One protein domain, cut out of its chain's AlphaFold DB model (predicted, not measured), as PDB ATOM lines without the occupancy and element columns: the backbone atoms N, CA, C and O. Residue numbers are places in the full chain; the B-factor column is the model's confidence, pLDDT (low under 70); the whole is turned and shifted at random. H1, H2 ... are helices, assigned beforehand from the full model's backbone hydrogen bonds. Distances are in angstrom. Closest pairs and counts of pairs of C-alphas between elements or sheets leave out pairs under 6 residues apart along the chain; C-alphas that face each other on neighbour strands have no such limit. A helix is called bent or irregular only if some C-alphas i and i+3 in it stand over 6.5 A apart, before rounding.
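AT A GLANCE: This is residues 216 to 287 and 306 to 372 of the 1124 residues of an uncharacterized protein of Clostridiales bacterium GWE2_32_10 (UniProt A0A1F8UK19). Two crossed helix pairs, H2 with H8 and H3 with H7, follow one another along a long, loose body, with H1 across one end and H6 across the other. H4 packs on H2 and H3, and the short H5 lies near the H6 end. The printed part has 139 residues with eight named helices, H1 to H8 in chain order, and no named strand; the class is all helix. It is loose, with a radius of gyration of the C-alphas of 17.8 A, and elongated, spanning 53 by 32 by 25 A.

HOW THE PARTS SIT: H1, residues 216 to 229, touches H2, residues 236 to 252, through residues 220 to 224 and 239 to 242 alone; the closest C-alphas, of Ile 223 and Val 239, are 6.7 A apart, at a steep tilt of 62 degrees, opposite ways. H2 is the hub, touching three helices. It touches H8, residues 351 to 364, at a steep tilt of 43 degrees, opposite ways, closest at the C-alphas of Ile 242 and Val 355, 6.1 A. With residues 245 to 252 alone it touches H4, residues 272 to 284, closest at the C-alphas of Val 252 and Tyr 276, 5.7 A. H3, residues 257 to 265, touches H4 about perpendicular at 75 degrees, closest at the C-alphas of Asp 259 and Lys 279, 5.1 A. H3 also touches H7, residues 333 to 347, at a steep tilt of 41 degrees, opposite ways, closest at the C-alphas of Ile 260 and Tyr 339, 6.6 A. H5, residues 306 to 309, touches no helix. H6, residues 315 to 327, touches H7 about perpendicular at 76 degrees, through residues 317 to 321 and 336 to 339 alone, closest at the C-alphas of Ile 320 and Val 336, 7.1 A. H1 and H6 are apart. Every O i to N i+4 pair is within hydrogen-bond range in H1, H2, H3, H6, H7 and H8; in H4 it is 6 of 9, and H5 is too short for such a pair.

IN THESE COORDINATES: H1 begins at C-alpha 216 (168.209, 301.530, 222.210) and is 20.2 A long. H2 is 24.4 A, H3 12.4 A, H4 20.5 A, H5 5.2 A, H6 18.7 A and H7 21.6 A. H4 is irregular, but only just: C-alphas 280 and 283 are 6.8 A apart. H8, 19.9 A, ends at C-alpha 364 (192.912, 300.377, 210.298).

THE WHOLE: The two C-alphas farthest apart are those of Ala 217 and Ala 308, at 55.1 A. Residues 288 to 305 are not printed, and C-alphas 287 and 306 are 28.9 A apart across this cut. Of the links that are printed whole, no link is long. The mean pLDDT of the printed part is 75.0; residues 216 to 228, 230 to 240, 279 to 287, 360 and 362 to 367 are under 70.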
ATOM      1  N   THR A 216     167.220 300.650 222.864       42.91
ATOM      2  CA  THR A 216     168.209 301.530 222.210       42.91
ATOM      3  C   THR A 216     169.161 302.251 223.169       42.91
ATOM      4  O   THR A 216     170.280 302.602 222.777       42.91
ATOM      5  N   ALA A 217     168.776 302.439 224.434       47.53
ATOM      6  CA  ALA A 217     169.653 303.035 225.445       47.53
ATOM      7  C   ALA A 217     170.805 302.083 225.826       47.53
ATOM      8  O   ALA A 217     171.964 302.495 225.875       47.53
ATOM      9  N   LYS A 218     170.516 300.780 225.971       47.97
ATOM     10  CA  LYS A 218     171.502 299.750 226.351       47.97
ATOM     11  C   LYS A 218     172.548 299.488 225.263       47.97
ATOM     12  O   LYS A 218     173.721 299.296 225.578       47.97
ATOM     13  N   ILE A 219     172.144 299.490 223.989       52.19
ATOM     14  CA  ILE A 219     173.057 299.283 222.848       52.19
ATOM     15  C   ILE A 219     174.006 300.475 222.690       52.19
ATOM     16  O   ILE A 219     175.200 300.293 222.468       52.19
ATOM     17  N   THR A 220     173.497 301.697 222.866       55.78
ATOM     18  CA  THR A 220     174.313 302.911 222.759       55.78
ATOM     19  C   THR A 220     175.398 302.943 223.837       55.78
ATOM     20  O   THR A 220     176.538 303.281 223.534       55.78
ATOM     21  N   ASP A 221     175.091 302.528 225.066       61.81
ATOM     22  CA  ASP A 221     176.085 302.489 226.144       61.81
ATOM     23  C   ASP A 221     177.076 301.318 226.004       61.81
ATOM     24  O   ASP A 221     178.263 301.498 226.269       61.81
ATOM     25  N   LYS A 222     176.653 300.163 225.460       62.81
ATOM     26  CA  LYS A 222     177.582 299.086 225.061       62.81
ATOM     27  C   LYS A 222     178.576 299.535 223.985       62.81
ATOM     28  O   LYS A 222     179.762 299.269 224.124       62.81
ATOM     29  N   ILE A 223     178.120 300.234 222.943       64.94
ATOM     30  CA  ILE A 223     178.998 300.730 221.866       64.94
ATOM     31  C   ILE A 223     180.006 301.748 222.416       64.94
ATOM     32  O   ILE A 223     181.185 301.691 222.073       64.94
ATOM     33  N   LYS A 224     179.570 302.649 223.306       66.75
ATOM     34  CA  LYS A 224     180.466 303.609 223.971       66.75
ATOM     35  C   LYS A 224     181.535 302.916 224.814       66.75
ATOM     36  O   LYS A 224     182.688 303.329 224.759       66.75
ATOM     37  N   ASN A 225     181.161 301.871 225.554       68.31
ATOM     38  CA  ASN A 225     182.101 301.099 226.365       68.31
ATOM     39  C   ASN A 225     183.107 300.345 225.489       68.31
ATOM     40  O   ASN A 225     184.296 300.436 225.749       68.31
ATOM     41  N   ILE A 226     182.664 299.700 224.403       66.06
ATOM     42  CA  ILE A 226     183.559 298.980 223.480       66.06
ATOM     43  C   ILE A 226     184.552 299.936 222.799       66.06
ATOM     44  O   ILE A 226     185.720 299.587 222.633       66.06
ATOM     45  N   LEU A 227     184.115 301.146 222.419       67.81
ATOM     46  CA  LEU A 227     185.003 302.183 221.881       67.81
ATOM     47  C   LEU A 227     186.026 302.647 222.929       67.81
ATOM     48  O   LEU A 227     187.208 302.755 222.610       67.81
ATOM     49  N   ALA A 228     185.589 302.855 224.175       69.00
ATOM     50  CA  ALA A 228     186.457 303.257 225.280       69.00
ATOM     51  C   ALA A 228     187.474 302.168 225.668       69.00
ATOM     52  O   ALA A 228     188.645 302.477 225.853       69.00
ATOM     53  N   GLU A 229     187.060 300.898 225.722       71.56
ATOM     54  CA  GLU A 229     187.932 299.734 225.969       71.56
ATOM     55  C   GLU A 229     188.976 299.526 224.860       71.56
ATOM     56  O   GLU A 229     189.979 298.851 225.068       71.56
ATOM     57  N   ASN A 230     188.750 300.103 223.676       61.44
ATOM     58  CA  ASN A 230     189.635 300.009 222.520       61.44
ATOM     59  C   ASN A 230     190.451 301.286 222.257       61.44
ATOM     60  O   ASN A 230     191.028 301.385 221.173       61.44
ATOM     61  N   ASP A 231     190.501 302.240 223.191       65.69
ATOM     62  CA  ASP A 231     191.181 303.539 223.040       65.69
ATOM     63  C   ASP A 231     190.707 304.353 221.817       65.69
ATOM     64  O   ASP A 231     191.453 305.139 221.231       65.69
ATOM     65  N   LEU A 232     189.451 304.165 221.398       63.34
ATOM     66  CA  LEU A 232     188.856 304.881 220.272       63.34
ATOM     67  C   LEU A 232     187.941 306.015 220.746       63.34
ATOM     68  O   LEU A 232     187.150 305.842 221.679       63.34
ATOM     69  N   PRO A 233     187.972 307.185 220.081       58.50
ATOM     70  CA  PRO A 233     187.148 308.310 220.480       58.50
ATOM     71  C   PRO A 233     185.666 308.006 220.228       58.50
ATOM     72  O   PRO A 233     185.264 307.594 219.137       58.50
ATOM     73  N   ASN A 234     184.834 308.267 221.237       63.19
ATOM     74  CA  ASN A 234     183.378 308.151 221.173       63.19
ATOM     75  C   ASN A 234     182.752 309.317 220.376       63.19
ATOM     76  O   ASN A 234     182.034 310.165 220.911       63.19
ATOM     77  N   THR A 235     183.085 309.407 219.088       62.44
ATOM     78  CA  THR A 235     182.518 310.396 218.168       62.44
ATOM     79  C   THR A 235     181.146 309.938 217.671       62.44
ATOM     80  O   THR A 235     180.861 308.742 217.566       62.44
ATOM     81  N   LYS A 236     180.280 310.893 217.302       54.00
ATOM     82  CA  LYS A 236     178.963 310.586 216.709       54.00
ATOM     83  C   LYS A 236     179.078 309.732 215.438       54.00
ATOM     84  O   LYS A 236     178.176 308.954 215.153       54.00
ATOM     85  N   GLU A 237     180.172 309.876 214.698       59.69
ATOM     86  CA  GLU A 237     180.445 309.146 213.460       59.69
ATOM     87  C   GLU A 237     180.814 307.678 213.720       59.69
ATOM     88  O   GLU A 237     180.221 306.794 213.107       59.69
ATOM     89  N   ASN A 238     181.677 307.400 214.706       62.28
ATOM     90  CA  ASN A 238     182.057 306.031 215.085       62.28
ATOM     91  C   ASN A 238     180.859 305.234 215.618       62.28
ATOM     92  O   ASN A 238     180.636 304.089 215.228       62.28
ATOM     93  N   VAL A 239     180.033 305.867 216.461       62.75
ATOM     94  CA  VAL A 239     178.798 305.254 216.976       62.75
ATOM     95  C   VAL A 239     177.811 304.973 215.841       62.75
ATOM     96  O   VAL A 239     177.166 303.924 215.826       62.75
ATOM     97  N   LYS A 240     177.705 305.886 214.868       63.16
ATOM     98  CA  LYS A 240     176.838 305.722 213.700       63.16
ATOM     99  C   LYS A 240     177.312 304.585 212.788       63.16
ATOM    100  O   LYS A 240     176.489 303.763 212.402       63.16
ATOM    101  N   TYR A 241     178.610 304.494 212.502       71.56
ATOM    102  CA  TYR A 241     179.194 303.415 211.696       71.56
ATOM    103  C   TYR A 241     178.897 302.030 212.290       71.56
ATOM    104  O   TYR A 241     178.371 301.161 211.596       71.56
ATOM    105  N   ILE A 242     179.126 301.855 213.596       70.69
ATOM    106  CA  ILE A 242     178.863 300.587 214.294       70.69
ATOM    107  C   ILE A 242     177.360 300.267 214.314       70.69
ATOM    108  O   ILE A 242     176.960 299.126 214.081       70.69
ATOM    109  N   LYS A 243     176.503 301.272 214.538       70.06
ATOM    110  CA  LYS A 243     175.043 301.097 214.502       70.06
ATOM    111  C   LYS A 243     174.551 300.674 213.114       70.06
ATOM    112  O   LYS A 243     173.675 299.819 213.009       70.06
ATOM    113  N   ASN A 244     175.124 301.239 212.057       71.06
ATOM    114  CA  ASN A 244     174.789 300.880 210.683       71.06
ATOM    115  C   ASN A 244     175.224 299.458 210.338       71.06
ATOM    116  O   ASN A 244     174.434 298.727 209.748       71.06
ATOM    117  N   ALA A 245     176.423 299.048 210.756       74.19
ATOM    118  CA  ALA A 245     176.887 297.674 210.594       74.19
ATOM    119  C   ALA A 245     175.931 296.675 211.271       74.19
ATOM    120  O   ALA A 245     175.517 295.697 210.659       74.19
ATOM    121  N   LEU A 246     175.482 296.957 212.497       76.75
ATOM    122  CA  LEU A 246     174.500 296.115 213.192       76.75
ATOM    123  C   LEU A 246     173.137 296.061 212.481       76.75
ATOM    124  O   LEU A 246     172.519 295.001 212.395       76.75
ATOM    125  N   ASN A 247     172.672 297.183 211.931       74.75
ATOM    126  CA  ASN A 247     171.432 297.211 211.156       74.75
ATOM    127  C   ASN A 247     171.552 296.397 209.857       74.75
ATOM    128  O   ASN A 247     170.656 295.618 209.538       74.75
ATOM    129  N   GLN A 248     172.667 296.532 209.131       78.69
ATOM    130  CA  GLN A 248     172.945 295.734 207.933       78.69
ATOM    131  C   GLN A 248     173.013 294.242 208.267       78.69
ATOM    132  O   GLN A 248     172.421 293.434 207.557       78.69
ATOM    133  N   ALA A 249     173.664 293.885 209.376       80.12
ATOM    134  CA  ALA A 249     173.752 292.513 209.866       80.12
ATOM    135  C   ALA A 249     172.364 291.912 210.120       80.12
ATOM    136  O   ALA A 249     172.086 290.800 209.679       80.12
ATOM    137  N   ASN A 250     171.455 292.666 210.742       77.31
ATOM    138  CA  ASN A 250     170.077 292.222 210.960       77.31
ATOM    139  C   ASN A 250     169.282 292.031 209.665       77.31
ATOM    140  O   ASN A 250     168.476 291.106 209.566       77.31
ATOM    141  N   GLU A 251     169.524 292.862 208.657       78.69
ATOM    142  CA  GLU A 251     168.883 292.711 207.354       78.69
ATOM    143  C   GLU A 251     169.413 291.492 206.585       78.69
ATOM    144  O   GLU A 251     168.631 290.783 205.946       78.69
ATOM    145  N   VAL A 252     170.713 291.209 206.672       81.50
ATOM    146  CA  VAL A 252     171.355 290.073 205.989       81.50
ATOM    147  C   VAL A 252     170.872 288.717 206.524       81.50
ATOM    148  O   VAL A 252     170.807 287.767 205.748       81.50
ATOM    149  N   LYS A 253     170.407 288.633 207.783       79.94
ATOM    150  CA  LYS A 253     169.843 287.395 208.373       79.94
ATOM    151  C   LYS A 253     168.690 286.773 207.566       79.94
ATOM    152  O   LYS A 253     168.402 285.595 207.724       79.94
ATOM    153  N   ASN A 254     168.021 287.551 206.708       72.38
ATOM    154  CA  ASN A 254     166.857 287.122 205.924       72.38
ATOM    155  C   ASN A 254     167.091 287.186 204.398       72.38
ATOM    156  O   ASN A 254     166.177 287.547 203.649       72.38
ATOM    157  N   MET A 255     168.311 286.921 203.924       78.88
ATOM    158  CA  MET A 255     168.601 286.850 202.484       78.88
ATOM    159  C   MET A 255     167.969 285.618 201.828       78.88
ATOM    160  O   MET A 255     167.896 284.542 202.414       78.88
ATOM    161  N   LYS A 256     167.503 285.778 200.587       82.94
ATOM    162  CA  LYS A 256     166.927 284.697 199.780       82.94
ATOM    163  C   LYS A 256     168.022 283.984 198.991       82.94
ATOM    164  O   LYS A 256     169.033 284.582 198.635       82.94
ATOM    165  N   GLN A 257     167.757 282.740 198.590       82.75
ATOM    166  CA  GLN A 257     168.650 281.959 197.725       82.75
ATOM    167  C   GLN A 257     169.068 282.722 196.453       82.75
ATOM    168  O   GLN A 257     170.242 282.717 196.101       82.75
ATOM    169  N   ALA A 258     168.146 283.439 195.800       78.12
ATOM    170  CA  ALA A 258     168.459 284.246 194.616       78.12
ATOM    171  C   ALA A 258     169.514 285.341 194.880       78.12
ATOM    172  O   ALA A 258     170.332 285.627 194.006       78.12
ATOM    173  N   ASP A 259     169.535 285.910 196.088       80.56
ATOM    174  CA  ASP A 259     170.483 286.956 196.484       80.56
ATOM    175  C   ASP A 259     171.903 286.379 196.605       80.56
ATOM    176  O   ASP A 259     172.873 286.989 196.156       80.56
ATOM    177  N   ILE A 260     172.017 285.163 197.152       86.06
ATOM    178  CA  ILE A 260     173.285 284.429 197.291       86.06
ATOM    179  C   ILE A 260     173.850 284.074 195.909       86.06
ATOM    180  O   ILE A 260     175.028 284.300 195.636       86.06
ATOM    181  N   LEU A 261     173.004 283.561 195.011       84.06
ATOM    182  CA  LEU A 261     173.407 283.192 193.649       84.06
ATOM    183  C   LEU A 261     173.921 284.391 192.855       84.06
ATOM    184  O   LEU A 261     174.890 284.265 192.111       84.06
ATOM    185  N   GLN A 262     173.285 285.551 193.016       78.75
ATOM    186  CA  GLN A 262     173.688 286.772 192.330       78.75
ATOM    187  C   GLN A 262     175.081 287.245 192.768       78.75
ATOM    188  O   GLN A 262     175.854 287.702 191.926       78.75
ATOM    189  N   LEU A 263     175.408 287.114 194.058       83.00
ATOM    190  CA  LEU A 263     176.727 287.456 194.596       83.00
ATOM    191  C   LEU A 263     177.813 286.540 194.011       83.00
ATOM    192  O   LEU A 263     178.818 287.034 193.504       83.00
ATOM    193  N   ILE A 264     177.566 285.225 193.988       86.81
ATOM    194  CA  ILE A 264     178.498 284.227 193.430       86.81
ATOM    195  C   ILE A 264     178.693 284.438 191.926       86.81
ATOM    196  O   ILE A 264     179.815 284.424 191.430       86.81
ATOM    197  N   LYS A 265     177.608 284.690 191.187       82.19
ATOM    198  CA  LYS A 265     177.654 284.916 189.736       82.19
ATOM    199  C   LYS A 265     178.514 286.117 189.341       82.19
ATOM    200  O   LYS A 265     179.126 286.103 188.276       82.19
ATOM    201  N   ASN A 266     178.531 287.152 190.175       77.69
ATOM    202  CA  ASN A 266     179.299 288.369 189.935       77.69
ATOM    203  C   ASN A 266     180.758 288.271 190.418       77.69
ATOM    204  O   ASN A 266     181.512 289.212 190.191       77.69
ATOM    205  N   ASP A 267     181.146 287.162 191.062       78.62
ATOM    206  CA  ASP A 267     182.424 287.003 191.771       78.62
ATOM    207  C   ASP A 267     182.701 288.150 192.768       78.62
ATOM    208  O   ASP A 267     183.826 288.633 192.911       78.62
ATOM    209  N   ASP A 268     181.648 288.610 193.453       80.44
ATOM    210  CA  ASP A 268     181.750 289.643 194.485       80.44
ATOM    211  C   ASP A 268     182.379 289.060 195.769       80.44
ATOM    212  O   ASP A 268     182.127 287.913 196.150       80.44
ATOM    213  N   ASP A 269     183.162 289.875 196.486       82.62
ATOM    214  CA  ASP A 269     183.666 289.512 197.816       82.62
ATOM    215  C   ASP A 269     182.502 289.295 198.790       82.62
ATOM    216  O   ASP A 269     181.533 290.061 198.823       82.62
ATOM    217  N   ILE A 270     182.626 288.302 199.664       87.38
ATOM    218  CA  ILE A 270     181.630 288.034 200.695       87.38
ATOM    219  C   ILE A 270     181.891 288.998 201.865       87.38
ATOM    220  O   ILE A 270     182.684 288.714 202.756       87.38
ATOM    221  N   THR A 271     181.271 290.176 201.856       86.25
ATOM    222  CA  THR A 271     181.317 291.147 202.971       86.25
ATOM    223  C   THR A 271     179.907 291.517 203.403       86.25
ATOM    224  O   THR A 271     178.954 291.334 202.642       86.25
ATOM    225  N   LEU A 272     179.753 292.066 204.607       81.94
ATOM    226  CA  LEU A 272     178.455 292.499 205.118       81.94
ATOM    227  C   LEU A 272     177.776 293.506 204.175       81.94
ATOM    228  O   LEU A 272     176.578 293.412 203.919       81.94
ATOM    229  N   GLU A 273     178.547 294.429 203.602       82.56
ATOM    230  CA  GLU A 273     178.058 295.435 202.658       82.56
ATOM    231  C   GLU A 273     177.648 294.818 201.314       82.56
ATOM    232  O   GLU A 273     176.650 295.239 200.724       82.56
ATOM    233  N   ASN A 274     178.407 293.835 200.816       79.38
ATOM    234  CA  ASN A 274     178.122 293.153 199.553       79.38
ATOM    235  C   ASN A 274     176.917 292.213 199.675       79.38
ATOM    236  O   ASN A 274     176.075 292.194 198.782       79.38
ATOM    237  N   LEU A 275     176.780 291.513 200.803       82.06
ATOM    238  CA  LEU A 275     175.608 290.703 201.136       82.06
ATOM    239  C   LEU A 275     174.359 291.578 201.280       82.06
ATOM    240  O   LEU A 275     173.334 291.316 200.650       82.06
ATOM    241  N   TYR A 276     174.469 292.687 202.018       76.50
ATOM    242  CA  TYR A 276     173.397 293.673 202.117       76.50
ATOM    243  C   TYR A 276     173.009 294.214 200.733       76.50
ATOM    244  O   TYR A 276     171.826 294.266 200.414       76.50
ATOM    245  N   ARG A 277     173.979 294.551 199.868       76.12
ATOM    246  CA  ARG A 277     173.714 294.998 198.489       76.12
ATOM    247  C   ARG A 277     173.011 293.917 197.664       76.12
ATOM    248  O   ARG A 277     172.007 294.227 197.028       76.12
ATOM    249  N   ALA A 278     173.498 292.677 197.698       70.50
ATOM    250  CA  ALA A 278     172.948 291.551 196.942       70.50
ATOM    251  C   ALA A 278     171.464 291.300 197.256       70.50
ATOM    252  O   ALA A 278     170.678 291.051 196.341       70.50
ATOM    253  N   LYS A 279     171.058 291.480 198.524       69.50
ATOM    254  CA  LYS A 279     169.655 291.390 198.967       69.50
ATOM    255  C   LYS A 279     168.710 292.349 198.230       69.50
ATOM    256  O   LYS A 279     167.536 292.041 198.048       69.50
ATOM    257  N   TYR A 280     169.197 293.522 197.819       61.66
ATOM    258  CA  TYR A 280     168.379 294.566 197.185       61.66
ATOM    259  C   TYR A 280     168.594 294.687 195.669       61.66
ATOM    260  O   TYR A 280     167.839 295.395 195.000       61.66
ATOM    261  N   THR A 281     169.598 294.012 195.101       52.78
ATOM    262  CA  THR A 281     169.915 294.070 193.661       52.78
ATOM    263  C   THR A 281     169.389 292.874 192.865       52.78
ATOM    264  O   THR A 281     169.244 292.977 191.646       52.78
ATOM    265  N   SER A 282     169.036 291.771 193.529       53.44
ATOM    266  CA  SER A 282     168.569 290.520 192.908       53.44
ATOM    267  C   SER A 282     167.229 290.634 192.162       53.44
ATOM    268  O   SER A 282     167.019 289.956 191.156       53.44
ATOM    269  N   THR A 283     166.332 291.542 192.573       42.09
ATOM    270  CA  THR A 283     164.975 291.708 192.003       42.09
ATOM    271  C   THR A 283     164.929 292.227 190.561       42.09
ATOM    272  O   THR A 283     163.871 292.232 189.938       42.09
ATOM    273  N   THR A 284     166.062 292.670 190.021       40.25
ATOM    274  CA  THR A 284     166.154 293.385 188.742       40.25
ATOM    275  C   THR A 284     166.500 292.481 187.546       40.25
ATOM    276  O   THR A 284     166.119 292.790 186.417       40.25
ATOM    277  N   TYR A 285     167.197 291.361 187.766       39.47
ATOM    278  CA  TYR A 285     167.784 290.548 186.685       39.47
ATOM    279  C   TYR A 285     167.174 289.151 186.517       39.47
ATOM    280  O   TYR A 285     167.570 288.417 185.614       39.47
ATOM    281  N   MET A 286     166.163 288.792 187.312       41.09
ATOM    282  CA  MET A 286     165.403 287.552 187.133       41.09
ATOM    283  C   MET A 286     164.058 287.833 186.463       41.09
ATOM    284  O   MET A 286     162.991 287.758 187.063       41.09
ATOM    285  N   SER A 287     164.101 288.204 185.190       38.75
ATOM    286  CA  SER A 287     162.935 288.154 184.310       38.75
ATOM    287  C   SER A 287     163.395 287.594 182.974       38.75
ATOM    288  O   SER A 287     164.320 288.123 182.365       38.75
ATOM    289  N   PHE A 306     180.512 266.682 189.273       88.94
ATOM    290  CA  PHE A 306     180.935 266.423 190.653       88.94
ATOM    291  C   PHE A 306     182.212 265.589 190.730       88.94
ATOM    292  O   PHE A 306     183.123 265.935 191.478       88.94
ATOM    293  N   LYS A 307     182.333 264.545 189.900       87.50
ATOM    294  CA  LYS A 307     183.571 263.756 189.806       87.50
ATOM    295  C   LYS A 307     184.750 264.568 189.271       87.50
ATOM    296  O   LYS A 307     185.856 264.390 189.760       87.50
ATOM    297  N   ALA A 308     184.526 265.437 188.285       85.69
ATOM    298  CA  ALA A 308     185.588 266.262 187.703       85.69
ATOM    299  C   ALA A 308     186.096 267.343 188.670       85.69
ATOM    300  O   ALA A 308     187.276 267.679 188.653       85.69
ATOM    301  N   GLN A 309     185.209 267.873 189.512       86.44
ATOM    302  CA  GLN A 309     185.506 268.961 190.444       86.44
ATOM    303  C   GLN A 309     185.862 268.468 191.858       86.44
ATOM    304  O   GLN A 309     186.280 269.268 192.686       86.44
ATOM    305  N   ASN A 310     185.758 267.163 192.139       86.62
ATOM    306  CA  ASN A 310     185.872 266.575 193.483       86.62
ATOM    307  C   ASN A 310     184.808 267.091 194.476       86.62
ATOM    308  O   ASN A 310     185.101 267.341 195.643       86.62
ATOM    309  N   ILE A 311     183.561 267.234 194.022       88.06
ATOM    310  CA  ILE A 311     182.406 267.593 194.860       88.06
ATOM    311  C   ILE A 311     181.712 266.307 195.329       88.06
ATOM    312  O   ILE A 311     181.436 265.415 194.526       88.06
ATOM    313  N   GLU A 312     181.392 266.202 196.621       86.31
ATOM    314  CA  GLU A 312     180.669 265.041 197.159       86.31
ATOM    315  C   GLU A 312     179.236 264.940 196.612       86.31
ATOM    316  O   GLU A 312     178.495 265.927 196.586       86.31
ATOM    317  N   ASP A 313     178.805 263.729 196.243       85.81
ATOM    318  CA  ASP A 313     177.494 263.479 195.629       85.81
ATOM    319  C   ASP A 313     176.336 263.424 196.647       85.81
ATOM    320  O   ASP A 313     175.655 262.410 196.818       85.81
ATOM    321  N   THR A 314     176.117 264.522 197.372       88.81
ATOM    322  CA  THR A 314     175.068 264.637 198.397       88.81
ATOM    323  C   THR A 314     173.764 265.210 197.831       88.81
ATOM    324  O   THR A 314     173.754 265.950 196.846       88.81
ATOM    325  N   LYS A 315     172.624 264.913 198.480       84.25
ATOM    326  CA  LYS A 315     171.312 265.480 198.095       84.25
ATOM    327  C   LYS A 315     171.300 267.013 198.131       84.25
ATOM    328  O   LYS A 315     170.594 267.630 197.343       84.25
ATOM    329  N   GLU A 316     172.051 267.605 199.051       85.31
ATOM    330  CA  GLU A 316     172.190 269.053 199.210       85.31
ATOM    331  C   GLU A 316     173.023 269.659 198.073       85.31
ATOM    332  O   GLU A 316     172.552 270.572 197.399       85.31
ATOM    333  N   ASN A 317     174.184 269.073 197.754       88.19
ATOM    334  CA  ASN A 317     175.016 269.529 196.637       88.19
ATOM    335  C   ASN A 317     174.277 269.417 195.303       88.19
ATOM    336  O   ASN A 317     174.354 270.336 194.493       88.19
ATOM    337  N   LYS A 318     173.495 268.348 195.082       86.06
ATOM    338  CA  LYS A 318     172.647 268.219 193.881       86.06
ATOM    339  C   LYS A 318     171.624 269.344 193.764       86.06
ATOM    340  O   LYS A 318     171.381 269.814 192.659       86.06
ATOM    341  N   LYS A 319     171.024 269.782 194.878       85.81
ATOM    342  CA  LYS A 319     170.093 270.923 194.869       85.81
ATOM    343  C   LYS A 319     170.814 272.212 194.483       85.81
ATOM    344  O   LYS A 319     170.339 272.900 193.588       85.81
ATOM    345  N   ILE A 320     171.969 272.491 195.090       86.50
ATOM    346  CA  ILE A 320     172.788 273.671 194.768       86.50
ATOM    347  C   ILE A 320     173.205 273.645 193.291       86.50
ATOM    348  O   ILE A 320     173.039 274.629 192.582       86.50
ATOM    349  N   ALA A 321     173.665 272.496 192.795       86.38
ATOM    350  CA  ALA A 321     174.103 272.322 191.414       86.38
ATOM    351  C   ALA A 321     172.977 272.515 190.387       86.38
ATOM    352  O   ALA A 321     173.202 273.138 189.353       86.38
ATOM    353  N   LYS A 322     171.759 272.034 190.677       85.81
ATOM    354  CA  LYS A 322     170.577 272.294 189.834       85.81
ATOM    355  C   LYS A 322     170.281 273.788 189.751       85.81
ATOM    356  O   LYS A 322     170.128 274.324 188.660       85.81
ATOM    357  N   VAL A 323     170.300 274.463 190.897       83.69
ATOM    358  CA  VAL A 323     170.078 275.908 190.981       83.69
ATOM    359  C   VAL A 323     171.188 276.691 190.262       83.69
ATOM    360  O   VAL A 323     170.904 277.672 189.581       83.69
ATOM    361  N   PHE A 324     172.447 276.257 190.342       88.38
ATOM    362  CA  PHE A 324     173.553 276.860 189.592       88.38
ATOM    363  C   PHE A 324     173.363 276.720 188.080       88.38
ATOM    364  O   PHE A 324     173.490 277.708 187.356       88.38
ATOM    365  N   LEU A 325     172.973 275.530 187.614       84.06
ATOM    366  CA  LEU A 325     172.709 275.260 186.202       84.06
ATOM    367  C   LEU A 325     171.586 276.157 185.656       84.06
ATOM    368  O   LEU A 325     171.750 276.794 184.616       84.06
ATOM    369  N   GLU A 326     170.481 276.275 186.399       78.88
ATOM    370  CA  GLU A 326     169.351 277.155 186.068       78.88
ATOM    371  C   GLU A 326     169.766 278.634 185.968       78.88
ATOM    372  O   GLU A 326     169.192 279.397 185.192       78.88
ATOM    373  N   ASN A 327     170.803 279.036 186.709       75.69
ATOM    374  CA  ASN A 327     171.265 280.422 186.808       75.69
ATOM    375  C   ASN A 327     172.535 280.738 186.000       75.69
ATOM    376  O   ASN A 327     173.014 281.883 186.031       75.69
ATOM    377  N   ARG A 328     173.027 279.760 185.223       81.69
ATOM    378  CA  ARG A 328     174.286 279.818 184.460       81.69
ATOM    379  C   ARG A 328     175.499 280.125 185.344       81.69
ATOM    380  O   ARG A 328     176.330 280.957 184.990       81.69
ATOM    381  N   ILE A 329     175.554 279.493 186.510       83.00
ATOM    382  CA  ILE A 329     176.707 279.499 187.407       83.00
ATOM    383  C   ILE A 329     177.439 278.176 187.204       83.00
ATOM    384  O   ILE A 329     176.821 277.109 187.230       83.00
ATOM    385  N   ASP A 330     178.751 278.241 187.003       86.62
ATOM    386  CA  ASP A 330     179.555 277.036 186.845       86.62
ATOM    387  C   ASP A 330     179.569 276.234 188.151       86.62
ATOM    388  O   ASP A 330     179.784 276.765 189.245       86.62
ATOM    389  N   ILE A 331     179.344 274.927 188.041       87.50
ATOM    390  CA  ILE A 331     179.384 274.015 189.182       87.50
ATOM    391  C   ILE A 331     180.854 273.705 189.473       87.50
ATOM    392  O   ILE A 331     181.420 272.765 188.920       87.50
ATOM    393  N   THR A 332     181.475 274.514 190.329       87.94
ATOM    394  CA  THR A 332     182.851 274.335 190.815       87.94
ATOM    395  C   THR A 332     182.854 274.093 192.322       87.94
ATOM    396  O   THR A 332     181.919 274.474 193.032       87.94
ATOM    397  N   THR A 333     183.915 273.469 192.837       85.75
ATOM    398  CA  THR A 333     184.070 273.241 194.286       85.75
ATOM    399  C   THR A 333     184.071 274.549 195.067       85.75
ATOM    400  O   THR A 333     183.462 274.627 196.134       85.75
ATOM    401  N   GLN A 334     184.673 275.588 194.489       84.31
ATOM    402  CA  GLN A 334     184.722 276.924 195.062       84.31
ATOM    403  C   GLN A 334     183.324 277.555 195.162       84.31
ATOM    404  O   GLN A 334     182.903 277.928 196.256       84.31
ATOM    405  N   ASN A 335     182.539 277.548 194.079       88.12
ATOM    406  CA  ASN A 335     181.190 278.126 194.075       88.12
ATOM    407  C   ASN A 335     180.242 277.398 195.043       88.12
ATOM    408  O   ASN A 335     179.432 278.028 195.724       88.12
ATOM    409  N   VAL A 336     180.341 276.065 195.144       88.75
ATOM    410  CA  VAL A 336     179.524 275.284 196.090       88.75
ATOM    411  C   VAL A 336     179.922 275.581 197.542       88.75
ATOM    412  O   VAL A 336     179.045 275.727 198.394       88.75
ATOM    413  N   LYS A 337     181.225 275.708 197.832       88.44
ATOM    414  CA  LYS A 337     181.742 276.086 199.159       88.44
ATOM    415  C   LYS A 337     181.289 277.494 199.555       88.44
ATOM    416  O   LYS A 337     180.859 277.693 200.691       88.44
ATOM    417  N   GLU A 338     181.329 278.444 198.625       88.06
ATOM    418  CA  GLU A 338     180.841 279.813 198.820       88.06
ATOM    419  C   GLU A 338     179.358 279.851 199.157       88.06
ATOM    420  O   GLU A 338     178.986 280.422 200.180       88.06
ATOM    421  N   TYR A 339     178.524 279.184 198.355       91.00
ATOM    422  CA  TYR A 339     177.080 279.148 198.580       91.00
ATOM    423  C   TYR A 339     176.741 278.641 199.984       91.00
ATOM    424  O   TYR A 339     176.021 279.308 200.723       91.00
ATOM    425  N   LYS A 340     177.324 277.505 200.384       89.31
ATOM    426  CA  LYS A 340     177.099 276.924 201.715       89.31
ATOM    427  C   LYS A 340     177.596 277.813 202.845       89.31
ATOM    428  O   LYS A 340     176.983 277.867 203.907       89.31
ATOM    429  N   THR A 341     178.725 278.485 202.636       88.94
ATOM    430  CA  THR A 341     179.307 279.353 203.661       88.94
ATOM    431  C   THR A 341     178.450 280.595 203.852       88.94
ATOM    432  O   THR A 341     178.162 280.951 204.988       88.94
ATOM    433  N   ILE A 342     177.978 281.209 202.764       88.44
ATOM    434  CA  ILE A 342     177.038 282.329 202.836       88.44
ATOM    435  C   ILE A 342     175.751 281.878 203.534       88.44
ATOM    436  O   ILE A 342     175.354 282.522 204.498       88.44
ATOM    437  N   GLU A 343     175.152 280.759 203.113       89.12
ATOM    438  CA  GLU A 343     173.902 280.221 203.676       89.12
ATOM    439  C   GLU A 343     174.006 279.960 205.191       89.12
ATOM    440  O   GLU A 343     173.160 280.411 205.956       89.12
ATOM    441  N   ASN A 344     175.094 279.345 205.660       87.31
ATOM    442  CA  ASN A 344     175.309 279.116 207.092       87.31
ATOM    443  C   ASN A 344     175.545 280.420 207.880       87.31
ATOM    444  O   ASN A 344     175.070 280.586 209.006       87.31
ATOM    445  N   VAL A 345     176.304 281.356 207.304       84.81
ATOM    446  CA  VAL A 345     176.706 282.589 207.993       84.81
ATOM    447  C   VAL A 345     175.551 283.570 208.127       84.81
ATOM    448  O   VAL A 345     175.437 284.209 209.171       84.81
ATOM    449  N   ILE A 346     174.667 283.665 207.130       84.62
ATOM    450  CA  ILE A 346     173.471 284.512 207.235       84.62
ATOM    451  C   ILE A 346     172.497 283.995 208.301       84.62
ATOM    452  O   ILE A 346     171.888 284.800 209.002       84.62
ATOM    453  N   GLU A 347     172.392 282.676 208.486       82.44
ATOM    454  CA  GLU A 347     171.512 282.081 209.500       82.44
ATOM    455  C   GLU A 347     172.026 282.306 210.934       82.44
ATOM    456  O   GLU A 347     171.229 282.380 211.870       82.44
ATOM    457  N   ASN A 348     173.343 282.476 211.115       83.44
ATOM    458  CA  ASN A 348     174.007 282.491 212.425       83.44
ATOM    459  C   ASN A 348     174.899 283.731 212.655       83.44
ATOM    460  O   ASN A 348     176.021 283.620 213.156       83.44
ATOM    461  N   ILE A 349     174.421 284.928 212.297       83.31
ATOM    462  CA  ILE A 349     175.199 286.170 212.453       83.31
ATOM    463  C   ILE A 349     175.424 286.527 213.931       83.31
ATOM    464  O   ILE A 349     174.481 286.833 214.664       83.31
ATOM    465  N   ASP A 350     176.697 286.587 214.331       82.94
ATOM    466  CA  ASP A 350     177.139 287.066 215.642       82.94
ATOM    467  C   ASP A 350     177.397 288.581 215.617       82.94
ATOM    468  O   ASP A 350     178.432 289.067 215.154       82.94
ATOM    469  N   GLU A 351     176.450 289.343 216.163       78.38
ATOM    470  CA  GLU A 351     176.523 290.805 216.264       78.38
ATOM    471  C   GLU A 351     177.763 291.300 217.024       78.38
ATOM    472  O   GLU A 351     178.270 292.383 216.732       78.38
ATOM    473  N   SER A 352     178.298 290.517 217.967       74.75
ATOM    474  CA  SER A 352     179.494 290.906 218.721       74.75
ATOM    475  C   SER A 352     180.758 290.885 217.854       74.75
ATOM    476  O   SER A 352     181.606 291.777 217.976       74.75
ATOM    477  N   LYS A 353     180.852 289.937 216.913       79.88
ATOM    478  CA  LYS A 353     181.944 289.869 215.931       79.88
ATOM    479  C   LYS A 353     181.864 291.004 214.920       79.88
ATOM    480  O   LYS A 353     182.886 291.622 214.641       79.88
ATOM    481  N   ILE A 354     180.657 291.354 214.467       81.62
ATOM    482  CA  ILE A 354     180.428 292.516 213.595       81.62
ATOM    483  C   ILE A 354     180.921 293.803 214.256       81.62
ATOM    484  O   ILE A 354     181.627 294.592 213.630       81.62
ATOM    485  N   VAL A 355     180.583 294.011 215.532       74.44
ATOM    486  CA  VAL A 355     181.036 295.191 216.280       74.44
ATOM    487  C   VAL A 355     182.554 295.180 216.443       74.44
ATOM    488  O   VAL A 355     183.191 296.203 216.218       74.44
ATOM    489  N   THR A 356     183.141 294.036 216.795       76.81
ATOM    490  CA  THR A 356     184.594 293.909 216.983       76.81
ATOM    491  C   THR A 356     185.358 294.206 215.689       76.81
ATOM    492  O   THR A 356     186.320 294.977 215.708       76.81
ATOM    493  N   GLU A 357     184.898 293.674 214.555       76.94
ATOM    494  CA  GLU A 357     185.506 293.917 213.244       76.94
ATOM    495  C   GLU A 357     185.317 295.377 212.802       76.94
ATOM    496  O   GLU A 357     186.273 296.020 212.372       76.94
ATOM    497  N   ALA A 358     184.127 295.960 213.000       74.00
ATOM    498  CA  ALA A 358     183.866 297.375 212.723       74.00
ATOM    499  C   ALA A 358     184.787 298.302 213.540       74.00
ATOM    500  O   ALA A 358     185.347 299.265 213.021       74.00
ATOM    501  N   VAL A 359     185.001 297.992 214.819       70.88
ATOM    502  CA  VAL A 359     185.916 298.728 215.702       70.88
ATOM    503  C   VAL A 359     187.372 298.567 215.244       70.88
ATOM    504  O   VAL A 359     188.121 299.546 215.196       70.88
ATOM    505  N   GLY A 360     187.774 297.360 214.834       67.81
ATOM    506  CA  GLY A 360     189.083 297.107 214.228       67.81
ATOM    507  C   GLY A 360     189.297 297.879 212.920       67.81
ATOM    508  O   GLY A 360     190.383 298.408 212.680       67.81
ATOM    509  N   ASN A 361     188.251 298.009 212.111       72.50
ATOM    510  CA  ASN A 361     188.254 298.750 210.855       72.50
ATOM    511  C   ASN A 361     188.414 300.257 211.056       72.50
ATOM    512  O   ASN A 361     189.179 300.879 210.317       72.50
ATOM    513  N   ILE A 362     187.803 300.827 212.104       66.19
ATOM    514  CA  ILE A 362     188.026 302.228 212.501       66.19
ATOM    515  C   ILE A 362     189.519 302.479 212.774       66.19
ATOM    516  O   ILE A 362     190.052 303.497 212.339       66.19
ATOM    517  N   LYS A 363     190.221 301.546 213.436       63.78
ATOM    518  CA  LYS A 363     191.671 301.668 213.705       63.78
ATOM    519  C   LYS A 363     192.525 301.564 212.441       63.78
ATOM    520  O   LYS A 363     193.554 302.223 212.344       63.78
ATOM    521  N   LYS A 364     192.127 300.706 211.499       60.25
ATOM    522  CA  LYS A 364     192.912 300.377 210.298       60.25
ATOM    523  C   LYS A 364     192.577 301.247 209.080       60.25
ATOM    524  O   LYS A 364     193.280 301.163 208.080       60.25
ATOM    525  N   GLY A 365     191.509 302.046 209.139       57.97
ATOM    526  CA  GLY A 365     191.007 302.812 207.993       57.97
ATOM    527  C   GLY A 365     190.388 301.940 206.891       57.97
ATOM    528  O   GLY A 365     190.337 302.356 205.736       57.97
ATOM    529  N   ILE A 366     189.939 300.729 207.233       64.75
ATOM    530  CA  ILE A 366     189.354 299.756 206.295       64.75
ATOM    531  C   ILE A 366     187.831 299.919 206.288       64.75
ATOM    532  O   ILE A 366     187.233 300.277 207.299       64.75
ATOM    533  N   LYS A 367     187.186 299.674 205.140       59.03
ATOM    534  CA  LYS A 367     185.735 299.872 204.977       59.03
ATOM    535  C   LYS A 367     184.894 298.592 204.985       59.03
ATOM    536  O   LYS A 367     183.695 298.723 205.194       59.03
ATOM    537  N   ASN A 368     185.473 297.418 204.729       70.88
ATOM    538  CA  ASN A 368     184.729 296.165 204.532       70.88
ATOM    539  C   ASN A 368     184.627 295.358 205.830       70.88
ATOM    540  O   ASN A 368     185.648 295.102 206.467       70.88
ATOM    541  N   ILE A 369     183.421 294.924 206.199       77.75
ATOM    542  CA  ILE A 369     183.191 294.097 207.390       77.75
ATOM    543  C   ILE A 369     182.997 292.636 206.977       77.75
ATOM    544  O   ILE A 369     182.059 292.302 206.248       77.75
ATOM    545  N   TYR A 370     183.858 291.747 207.471       84.50
ATOM    546  CA  TYR A 370     183.659 290.302 207.346       84.50
ATOM    547  C   TYR A 370     182.754 289.809 208.474       84.50
ATOM    548  O   TYR A 370     182.957 290.152 209.636       84.50
ATOM    549  N   ILE A 371     181.739 289.010 208.131       81.62
ATOM    550  CA  ILE A 371     180.750 288.544 209.114       81.62
ATOM    551  C   ILE A 371     181.375 287.552 210.100       81.62
ATOM    552  O   ILE A 371     181.059 287.560 211.290       81.62
ATOM    553  N   ASN A 372     182.280 286.709 209.607       82.81
ATOM    554  CA  ASN A 372     183.066 285.791 210.412       82.81
ATOM    555  C   ASN A 372     184.398 285.445 209.721       82.81
ATOM    556  O   ASN A 372     184.674 285.865 208.593       82.81
TER     557      ASN A 372